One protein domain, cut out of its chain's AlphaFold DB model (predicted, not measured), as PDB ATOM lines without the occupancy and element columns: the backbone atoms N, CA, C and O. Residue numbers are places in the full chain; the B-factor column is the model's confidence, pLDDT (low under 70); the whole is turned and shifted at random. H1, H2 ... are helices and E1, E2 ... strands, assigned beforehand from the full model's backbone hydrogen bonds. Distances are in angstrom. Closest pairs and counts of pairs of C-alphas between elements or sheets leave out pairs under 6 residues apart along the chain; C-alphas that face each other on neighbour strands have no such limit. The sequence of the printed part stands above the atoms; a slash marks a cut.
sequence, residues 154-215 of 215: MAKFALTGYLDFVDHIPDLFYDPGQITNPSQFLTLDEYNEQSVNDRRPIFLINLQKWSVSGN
ATOM      1  N   MET A 154     -39.240  25.109   2.586       95.06
ATOM      2  CA  MET A 154     -39.117  25.502   3.995       95.06
ATOM      3  C   MET A 154     -38.598  24.329   4.828       95.06
ATOM      4  O   MET A 154     -37.629  24.476   5.569       95.06
ATOM      5  N   ALA A 155     -39.182  23.139   4.648       95.06
ATOM      6  CA  ALA A 155     -38.715  21.927   5.315       95.06
ATOM      7  C   ALA A 155     -37.309  21.529   4.852       95.06
ATOM      8  O   ALA A 155     -36.471  21.170   5.676       95.06
ATOM      9  N   LYS A 156     -37.026  21.637   3.546       95.44
ATOM     10  CA  LYS A 156     -35.687  21.409   2.987       95.44
ATOM     11  C   LYS A 156     -34.659  22.300   3.664       95.44
ATOM     12  O   LYS A 156     -33.712  21.774   4.235       95.44
ATOM     13  N   PHE A 157     -34.868  23.612   3.656       95.88
ATOM     14  CA  PHE A 157     -33.923  24.555   4.240       95.88
ATOM     15  C   PHE A 157     -33.763  24.353   5.748       95.88
ATOM     16  O   PHE A 157     -32.636  24.325   6.233       95.88
ATOM     17  N   ALA A 158     -34.858  24.126   6.479       95.69
ATOM     18  CA  ALA A 158     -34.799  23.863   7.913       95.69
ATOM     19  C   ALA A 158     -33.977  22.603   8.239       95.69
ATOM     20  O   ALA A 158     -33.191  22.608   9.183       95.69
ATOM     21  N   LEU A 159     -34.117  21.527   7.460       93.88
ATOM     22  CA  LEU A 159     -33.456  20.247   7.741       93.88
ATOM     23  C   LEU A 159     -32.019  20.167   7.217       93.88
ATOM     24  O   LEU A 159     -31.173  19.516   7.828       93.88
ATOM     25  N   THR A 160     -31.722  20.806   6.085       93.00
ATOM     26  CA  THR A 160     -30.408  20.699   5.429       93.00
ATOM     27  C   THR A 160     -29.534  21.933   5.627       93.00
ATOM     28  O   THR A 160     -28.323  21.854   5.429       93.00
ATOM     29  N   GLY A 161     -30.126  23.074   5.989       93.50
ATOM     30  CA  GLY A 161     -29.466  24.379   5.992       93.50
ATOM     31  C   GLY A 161     -29.135  24.912   4.592       93.50
ATOM     32  O   GLY A 161     -28.366  25.864   4.479       93.50
ATOM     33  N   TYR A 162     -29.655  24.295   3.522       93.00
ATOM     34  CA  TYR A 162     -29.244  24.590   2.150       93.00
ATOM     35  C   TYR A 162     -30.399  24.528   1.139       93.00
ATOM     36  O   TYR A 162     -31.138  23.542   1.067       93.00
ATOM     37  N   LEU A 163     -30.485  25.572   0.310       94.12
ATOM     38  CA  LEU A 163     -31.258  25.614  -0.931       94.12
ATOM     39  C   LEU A 163     -30.293  25.745  -2.114       94.12
ATOM     40  O   LEU A 163     -29.283  26.443  -2.031       94.12
ATOM     41  N   ASP A 164     -30.612  25.055  -3.197       92.69
ATOM     42  CA  ASP A 164     -29.850  25.036  -4.441       92.69
ATOM     43  C   ASP A 164     -30.258  26.213  -5.347       92.69
ATOM     44  O   ASP A 164     -31.338  26.783  -5.201       92.69
ATOM     45  N   PHE A 165     -29.433  26.569  -6.331       92.75
ATOM     46  CA  PHE A 165     -29.725  27.653  -7.278       92.75
ATOM     47  C   PHE A 165     -30.939  27.364  -8.175       92.75
ATOM     48  O   PHE A 165     -31.494  28.280  -8.780       92.75
ATOM     49  N   VAL A 166     -31.334  26.090  -8.284       92.50
ATOM     50  CA  VAL A 166     -32.539  25.648  -9.002       92.50
ATOM     51  C   VAL A 166     -33.812  25.739  -8.157       92.50
ATOM     52  O   VAL A 166     -34.904  25.559  -8.694       92.50
ATOM     53  N   ASP A 167     -33.700  25.983  -6.847       92.88
ATOM     54  CA  ASP A 167     -34.861  26.085  -5.969       92.88
ATOM     55  C   ASP A 167     -35.511  27.468  -6.115       92.88
ATOM     56  O   ASP A 167     -34.947  28.503  -5.750       92.88
ATOM     57  N   HIS A 168     -36.738  27.490  -6.633       90.81
ATOM     58  CA  HIS A 168     -37.518  28.715  -6.766       90.81
ATOM     59  C   HIS A 168     -38.265  29.012  -5.464       90.81
ATOM     60  O   HIS A 168     -39.281  28.383  -5.168       90.81
ATOM     61  N   ILE A 169     -37.757  29.974  -4.687       88.88
ATOM     62  CA  ILE A 169     -38.402  30.431  -3.451       88.88
ATOM     63  C   ILE A 169     -39.806  30.970  -3.791       88.88
ATOM     64  O   ILE A 169     -39.908  31.883  -4.615       88.88
ATOM     65  N   PRO A 170     -40.881  30.417  -3.197       87.62
ATOM     66  CA  PRO A 170     -42.236  30.910  -3.420       87.62
ATOM     67  C   PRO A 170     -42.442  32.284  -2.772       87.62
ATOM     68  O   PRO A 170     -41.664  32.703  -1.917       87.62
ATOM     69  N   ASP A 171     -43.538  32.956  -3.125       90.06
ATOM     70  CA  ASP A 171     -43.853  34.286  -2.586       90.06
ATOM     71  C   ASP A 171     -43.933  34.318  -1.055       90.06
ATOM     72  O   ASP A 171     -43.635  35.344  -0.449       90.06
ATOM     73  N   LEU A 172     -44.334  33.204  -0.438       91.19
ATOM     74  CA  LEU A 172     -44.380  33.033   1.006       91.19
ATOM     75  C   LEU A 172     -43.358  31.978   1.432       91.19
ATOM     76  O   LEU A 172     -43.521  30.794   1.145       91.19
ATOM     77  N   PHE A 173     -42.323  32.402   2.151       93.94
ATOM     78  CA  PHE A 173     -41.277  31.525   2.669       93.94
ATOM     79  C   PHE A 173     -41.008  31.861   4.131       93.94
ATOM     80  O   PHE A 173     -40.797  33.026   4.459       93.94
ATOM     81  N   TYR A 174     -40.975  30.861   5.012       95.12
ATOM     82  CA  TYR A 174     -40.579  31.064   6.403       95.12
ATOM     83  C   TYR A 174     -39.403  30.174   6.795       95.12
ATOM     84  O   TYR A 174     -39.250  29.058   6.300       95.12
ATOM     85  N   ASP A 175     -38.579  30.694   7.700       95.19
ATOM     86  CA  ASP A 175     -37.399  30.035   8.242       95.19
ATOM     87  C   ASP A 175     -37.496  29.939   9.776       95.19
ATOM     88  O   ASP A 175     -37.227  30.925  10.483       95.19
ATOM     89  N   PRO A 176     -37.839  28.754  10.312       93.88
ATOM     90  CA  PRO A 176     -37.850  28.505  11.751       93.88
ATOM     91  C   PRO A 176     -36.446  28.290  12.345       93.88
ATOM     92  O   PRO A 176     -36.302  28.161  13.560       93.88
ATOM     93  N   GLY A 177     -35.399  28.287  11.517       93.44
ATOM     94  CA  GLY A 177     -34.041  27.908  11.879       93.44
ATOM     95  C   GLY A 177     -33.761  26.437  11.582       93.44
ATOM     96  O   GLY A 177     -34.626  25.694  11.118       93.44
ATOM     97  N   GLN A 178     -32.523  26.010  11.846       93.31
ATOM     98  CA  GLN A 178     -32.108  24.636  11.578       93.31
ATOM     99  C   GLN A 178     -32.784  23.655  12.545       93.31
ATOM    100  O   GLN A 178     -32.722  23.821  13.765       93.31
ATOM    101  N   ILE A 179     -33.388  22.612  11.987       92.50
ATOM    102  CA  ILE A 179     -34.091  21.550  12.699       92.50
ATOM    103  C   ILE A 179     -33.351  20.236  12.458       92.50
ATOM    104  O   ILE A 179     -32.989  19.909  11.332       92.50
ATOM    105  N   THR A 180     -33.129  19.463  13.519       86.69
ATOM    106  CA  THR A 180     -32.451  18.160  13.432       86.69
ATOM    107  C   THR A 180     -33.427  16.994  13.335       86.69
ATOM    108  O   THR A 180     -33.098  15.975  12.736       86.69
ATOM    109  N   ASN A 181     -34.629  17.128  13.904       88.81
ATOM    110  CA  ASN A 181     -35.670  16.109  13.845       88.81
ATOM    111  C   ASN A 181     -36.842  16.608  12.983       88.81
ATOM    112  O   ASN A 181     -37.523  17.543  13.401       88.81
ATOM    113  N   PRO A 182     -37.146  15.970  11.841       87.81
ATOM    114  CA  PRO A 182     -38.262  16.367  10.980       87.81
ATOM    115  C   PRO A 182     -39.616  16.475  11.676       87.81
ATOM    116  O   PRO A 182     -40.429  17.299  11.280       87.81
ATOM    117  N   SER A 183     -39.842  15.705  12.743       88.88
ATOM    118  CA  SER A 183     -41.088  15.761  13.521       88.88
ATOM    119  C   SER A 183     -41.280  17.097  14.255       88.88
ATOM    120  O   SER A 183     -42.356  17.351  14.779       88.88
ATOM    121  N   GLN A 184     -40.228  17.916  14.365       90.69
ATOM    122  CA  GLN A 184     -40.267  19.256  14.961       90.69
ATOM    123  C   GLN A 184     -40.508  20.355  13.924       90.69
ATOM    124  O   GLN A 184     -40.652  21.517  14.305       90.69
ATOM    125  N   PHE A 185     -40.500  20.021  12.631       92.44
ATOM    126  CA  PHE A 185     -40.862  20.970  11.591       92.44
ATOM    127  C   PHE A 185     -42.369  21.211  11.650       92.44
ATOM    128  O   PHE A 185     -43.151  20.270  11.543       92.44
ATOM    129  N   LEU A 186     -42.751  22.473  11.820       91.69
ATOM    130  CA  LEU A 186     -44.141  22.898  11.911       91.69
ATOM    131  C   LEU A 186     -44.475  23.832  10.753       91.69
ATOM    132  O   LEU A 186     -43.609  24.536  10.222       91.69
ATOM    133  N   THR A 187     -45.743  23.834  10.377       91.75
ATOM    134  CA  THR A 187     -46.346  24.802   9.466       91.75
ATOM    135  C   THR A 187     -46.368  26.198  10.089       91.75
ATOM    136  O   THR A 187     -46.260  26.370  11.305       91.75
ATOM    137  N   LEU A 188     -46.514  27.223   9.247       90.75
ATOM    138  CA  LEU A 188     -46.617  28.603   9.722       90.75
ATOM    139  C   LEU A 188     -47.835  28.806  10.642       90.75
ATOM    140  O   LEU A 188     -47.722  29.519  11.636       90.75
ATOM    141  N   ASP A 189     -48.954  28.137  10.350       91.88
ATOM    142  CA  ASP A 189     -50.170  28.185  11.172       91.88
ATOM    143  C   ASP A 189     -49.931  27.565  12.558       91.88
ATOM    144  O   ASP A 189     -50.229  28.191  13.573       91.88
ATOM    145  N   GLU A 190     -49.286  26.397  12.623       93.31
ATOM    146  CA  GLU A 190     -48.915  25.748  13.892       93.31
ATOM    147  C   GLU A 190     -47.935  26.588  14.721       93.31
ATOM    148  O   GLU A 190     -47.970  26.559  15.953       93.31
ATOM    149  N   TYR A 191     -47.039  27.344  14.080       92.69
ATOM    150  CA  TYR A 191     -46.192  28.302  14.791       92.69
ATOM    151  C   TYR A 191     -46.981  29.509  15.302       92.69
ATOM    152  O   TYR A 191     -46.709  29.983  16.403       92.69
ATOM    153  N   ASN A 192     -47.956  29.993  14.534       92.00
ATOM    154  CA  ASN A 192     -48.809  31.115  14.917       92.00
ATOM    155  C   ASN A 192     -49.738  30.781  16.101       92.00
ATOM    156  O   ASN A 192     -50.101  31.669  16.868       92.00
ATOM    157  N   GLU A 193     -50.092  29.509  16.285       94.81
ATOM    158  CA  GLU A 193     -50.864  29.032  17.441       94.81
ATOM    159  C   GLU A 193     -50.050  28.961  18.747       94.81
ATOM    160  O   GLU A 193     -50.622  28.853  19.835       94.81
ATOM    161  N   GLN A 194     -48.717  29.026  18.679       93.12
ATOM    162  CA  GLN A 194     -47.875  28.974  19.873       93.12
ATOM    163  C   GLN A 194     -47.903  30.295  20.640       93.12
ATOM    164  O   GLN A 194     -47.895  31.386  20.073       93.12
ATOM    165  N   SER A 195     -47.839  30.205  21.970       93.12
ATOM    166  CA  SER A 195     -47.606  31.382  22.801       93.12
ATOM    167  C   SER A 195     -46.248  32.002  22.480       93.12
ATOM    168  O   SER A 195     -45.253  31.279  22.326       93.12
ATOM    169  N   VAL A 196     -46.193  33.335  22.478       90.75
ATOM    170  CA  VAL A 196     -44.936  34.091  22.403       90.75
ATOM    171  C   VAL A 196     -43.957  33.549  23.441       90.75
ATOM    172  O   VAL A 196     -44.321  33.293  24.590       90.75
ATOM    173  N   ASN A 197     -42.723  33.321  23.010       91.44
ATOM    174  CA  ASN A 197     -41.685  32.697  23.811       91.44
ATOM    175  C   ASN A 197     -40.305  33.229  23.409       91.44
ATOM    176  O   ASN A 197     -40.162  33.896  22.387       91.44
ATOM    177  N   ASP A 198     -39.289  32.893  24.203       92.44
ATOM    178  CA  ASP A 198     -37.921  33.399  24.036       92.44
ATOM    179  C   ASP A 198     -37.067  32.567  23.055       92.44
ATOM    180  O   ASP A 198     -35.837  32.664  23.052       92.44
ATOM    181  N   ARG A 199     -37.681  31.691  22.241       89.38
ATOM    182  CA  ARG A 199     -36.947  30.935  21.213       89.38
ATOM    183  C   ARG A 199     -36.533  31.860  20.068       89.38
ATOM    184  O   ARG A 199     -36.982  32.998  19.952       89.38
ATOM    185  N   ARG A 200     -35.657  31.348  19.197       90.88
ATOM    186  CA  ARG A 200     -35.240  32.042  17.971       90.88
ATOM    187  C   ARG A 200     -36.481  32.556  17.216       90.88
ATOM    188  O   ARG A 200     -37.423  31.782  17.042       90.88
ATOM    189  N   PRO A 201     -36.469  33.806  16.720       92.31
ATOM    190  CA  PRO A 201     -37.547  34.298  15.877       92.31
ATOM    191  C   PRO A 201     -37.672  33.456  14.602       92.31
ATOM    192  O   PRO A 201     -36.680  32.974  14.045       92.31
ATOM    193  N   ILE A 202     -38.904  33.311  14.130       94.50
ATOM    194  CA  ILE A 202     -39.209  32.709  12.833       94.50
ATOM    195  C   ILE A 202     -39.193  33.843  11.815       94.50
ATOM    196  O   ILE A 202     -39.939  34.813  11.954       94.50
ATOM    197  N   PHE A 203     -38.325  33.752  10.812       93.81
ATOM    198  CA  PHE A 203     -38.272  34.766   9.763       93.81
ATOM    199  C   PHE A 203     -39.322  34.457   8.707       93.81
ATOM    200  O   PHE A 203     -39.402  33.324   8.247       93.81
ATOM    201  N   LEU A 204     -40.103  35.459   8.308       93.38
ATOM    202  CA  LEU A 204     -41.082  35.355   7.231       93.38
ATOM    203  C   LEU A 204     -40.684  36.297   6.097       93.38
ATOM    204  O   LEU A 204     -40.539  37.502   6.294       93.38
ATOM    205  N   ILE A 205     -40.536  35.737   4.905       91.38
ATOM    206  CA  ILE A 205     -40.330  36.454   3.656       91.38
ATOM    207  C   ILE A 205     -41.659  36.410   2.908       91.38
ATOM    208  O   ILE A 205     -42.152  35.336   2.560       91.38
ATOM    209  N   ASN A 206     -42.235  37.587   2.677       90.88
ATOM    210  CA  ASN A 206     -43.424  37.760   1.857       90.88
ATOM    211  C   ASN A 206     -43.075  38.668   0.671       90.88
ATOM    212  O   ASN A 206     -42.841  39.863   0.845       90.88
ATOM    213  N   LEU A 207     -42.999  38.075  -0.518       86.75
ATOM    214  CA  LEU A 207     -42.687  38.751  -1.779       86.75
ATOM    215  C   LEU A 207     -43.942  39.187  -2.539       86.75
ATOM    216  O   LEU A 207     -43.822  39.834  -3.585       86.75
ATOM    217  N   GLN A 208     -45.141  38.866  -2.038       84.06
ATOM    218  CA  GLN A 208     -46.370  39.364  -2.637       84.06
ATOM    219  C   GLN A 208     -46.328  40.889  -2.626       84.06
ATOM    220  O   GLN A 208     -46.090  41.526  -1.596       84.06
ATOM    221  N   LYS A 209     -46.549  41.497  -3.796       67.75
ATOM    222  CA  LYS A 209     -46.664  42.952  -3.881       67.75
ATOM    223  C   LYS A 209     -47.789  43.381  -2.953       67.75
ATOM    224  O   LYS A 209     -48.911  42.906  -3.097       67.75
ATOM    225  N   TRP A 210     -47.488  44.309  -2.050       61.25
ATOM    226  CA  TRP A 210     -48.499  45.011  -1.274       61.25
ATOM    227  C   TRP A 210     -49.444  45.721  -2.250       61.25
ATOM    228  O   TRP A 210     -49.158  46.822  -2.727       61.25
ATOM    229  N   SER A 211     -50.552  45.078  -2.619       59.00
ATOM    230  CA  SER A 211     -51.640  45.766  -3.289       59.00
ATOM    231  C   SER A 211     -52.260  46.655  -2.229       59.00
ATOM    232  O   SER A 211     -52.943  46.169  -1.330       59.00
ATOM    233  N   VAL A 212     -51.982  47.954  -2.310       56.00
ATOM    234  CA  VAL A 212     -52.776  48.962  -1.615       56.00
ATOM    235  C   VAL A 212     -54.211  48.750  -2.093       56.00
ATOM    236  O   VAL A 212     -54.571  49.171  -3.189       56.00
ATOM    237  N   SER A 213     -55.020  48.032  -1.318       49.72
ATOM    238  CA  SER A 213     -56.468  48.124  -1.420       49.72
ATOM    239  C   SER A 213     -56.793  49.566  -1.053       49.72
ATOM    240  O   SER A 213     -56.746  49.942   0.118       49.72
ATOM    241  N   GLY A 214     -56.949  50.396  -2.084       48.75
ATOM    242  CA  GLY A 214     -57.352  51.783  -1.945       48.75
ATOM    243  C   GLY A 214     -58.705  51.864  -1.245       48.75
ATOM    244  O   GLY A 214     -59.589  51.075  -1.563       48.75
ATOM    245  N   ASN A 215     -58.760  52.794  -0.287       39.34
ATOM    246  CA  ASN A 215     -59.906  53.482   0.320       39.34
ATOM    247  C   ASN A 215     -61.314  52.939   0.056       39.34
ATOM    248  O   ASN A 215     -61.762  53.003  -1.109       39.34
TER     249      ASN A 215
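This is residues 154 to 215 of the 215 residues of an uncharacterized protein of Schistosoma margrebowiei (UniProt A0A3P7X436). With little regular structure, this flat domain has a short two-strand ribbon, E1 and E2, with the small helix H1 near E1, wide loops, and a tail, residues 210 to 215, that sticks out. The 62 printed residues include, in order, H1, E1, H2 and E2; the class is mixed, with 20 residues in named elements. It is loose, with a radius of gyration of the C-alphas of 14.0 A, spanning 46 by 36 by 16 A.

Start at H1, residues 154 to 160, and E1, residues 172 to 175: their closest C-alphas, Met 154 and Tyr 174, are 6.2 A apart. Next comes H2, residues 188 to 192, apart from H1; the closest C-alphas of E1 and H2, Tyr 174 and Leu 188, are 7.3 A apart. E2, residues 203 to 206, is antiparallel to E1 at 168 degrees; look for N 173 and O 205, within hydrogen-bond range at 3.0 A. In H1 and H2 every O i to N i+4 pair is within range.

Find C-alpha 154 at (-39.117, 25.502, 3.995); H1 runs 10.0 A, E1 10.5 A, H2 6.2 A and E2 9.9 A, to C-alpha 206 at (-43.424, 37.760, 1.857).

The farthest C-alphas, Thr 180 and Asn 215, are 46.6 A apart. The printed part has no cut; the links H1 to E1 and E1 to H2 are long. Residues 209 to 215 have pLDDT under 70.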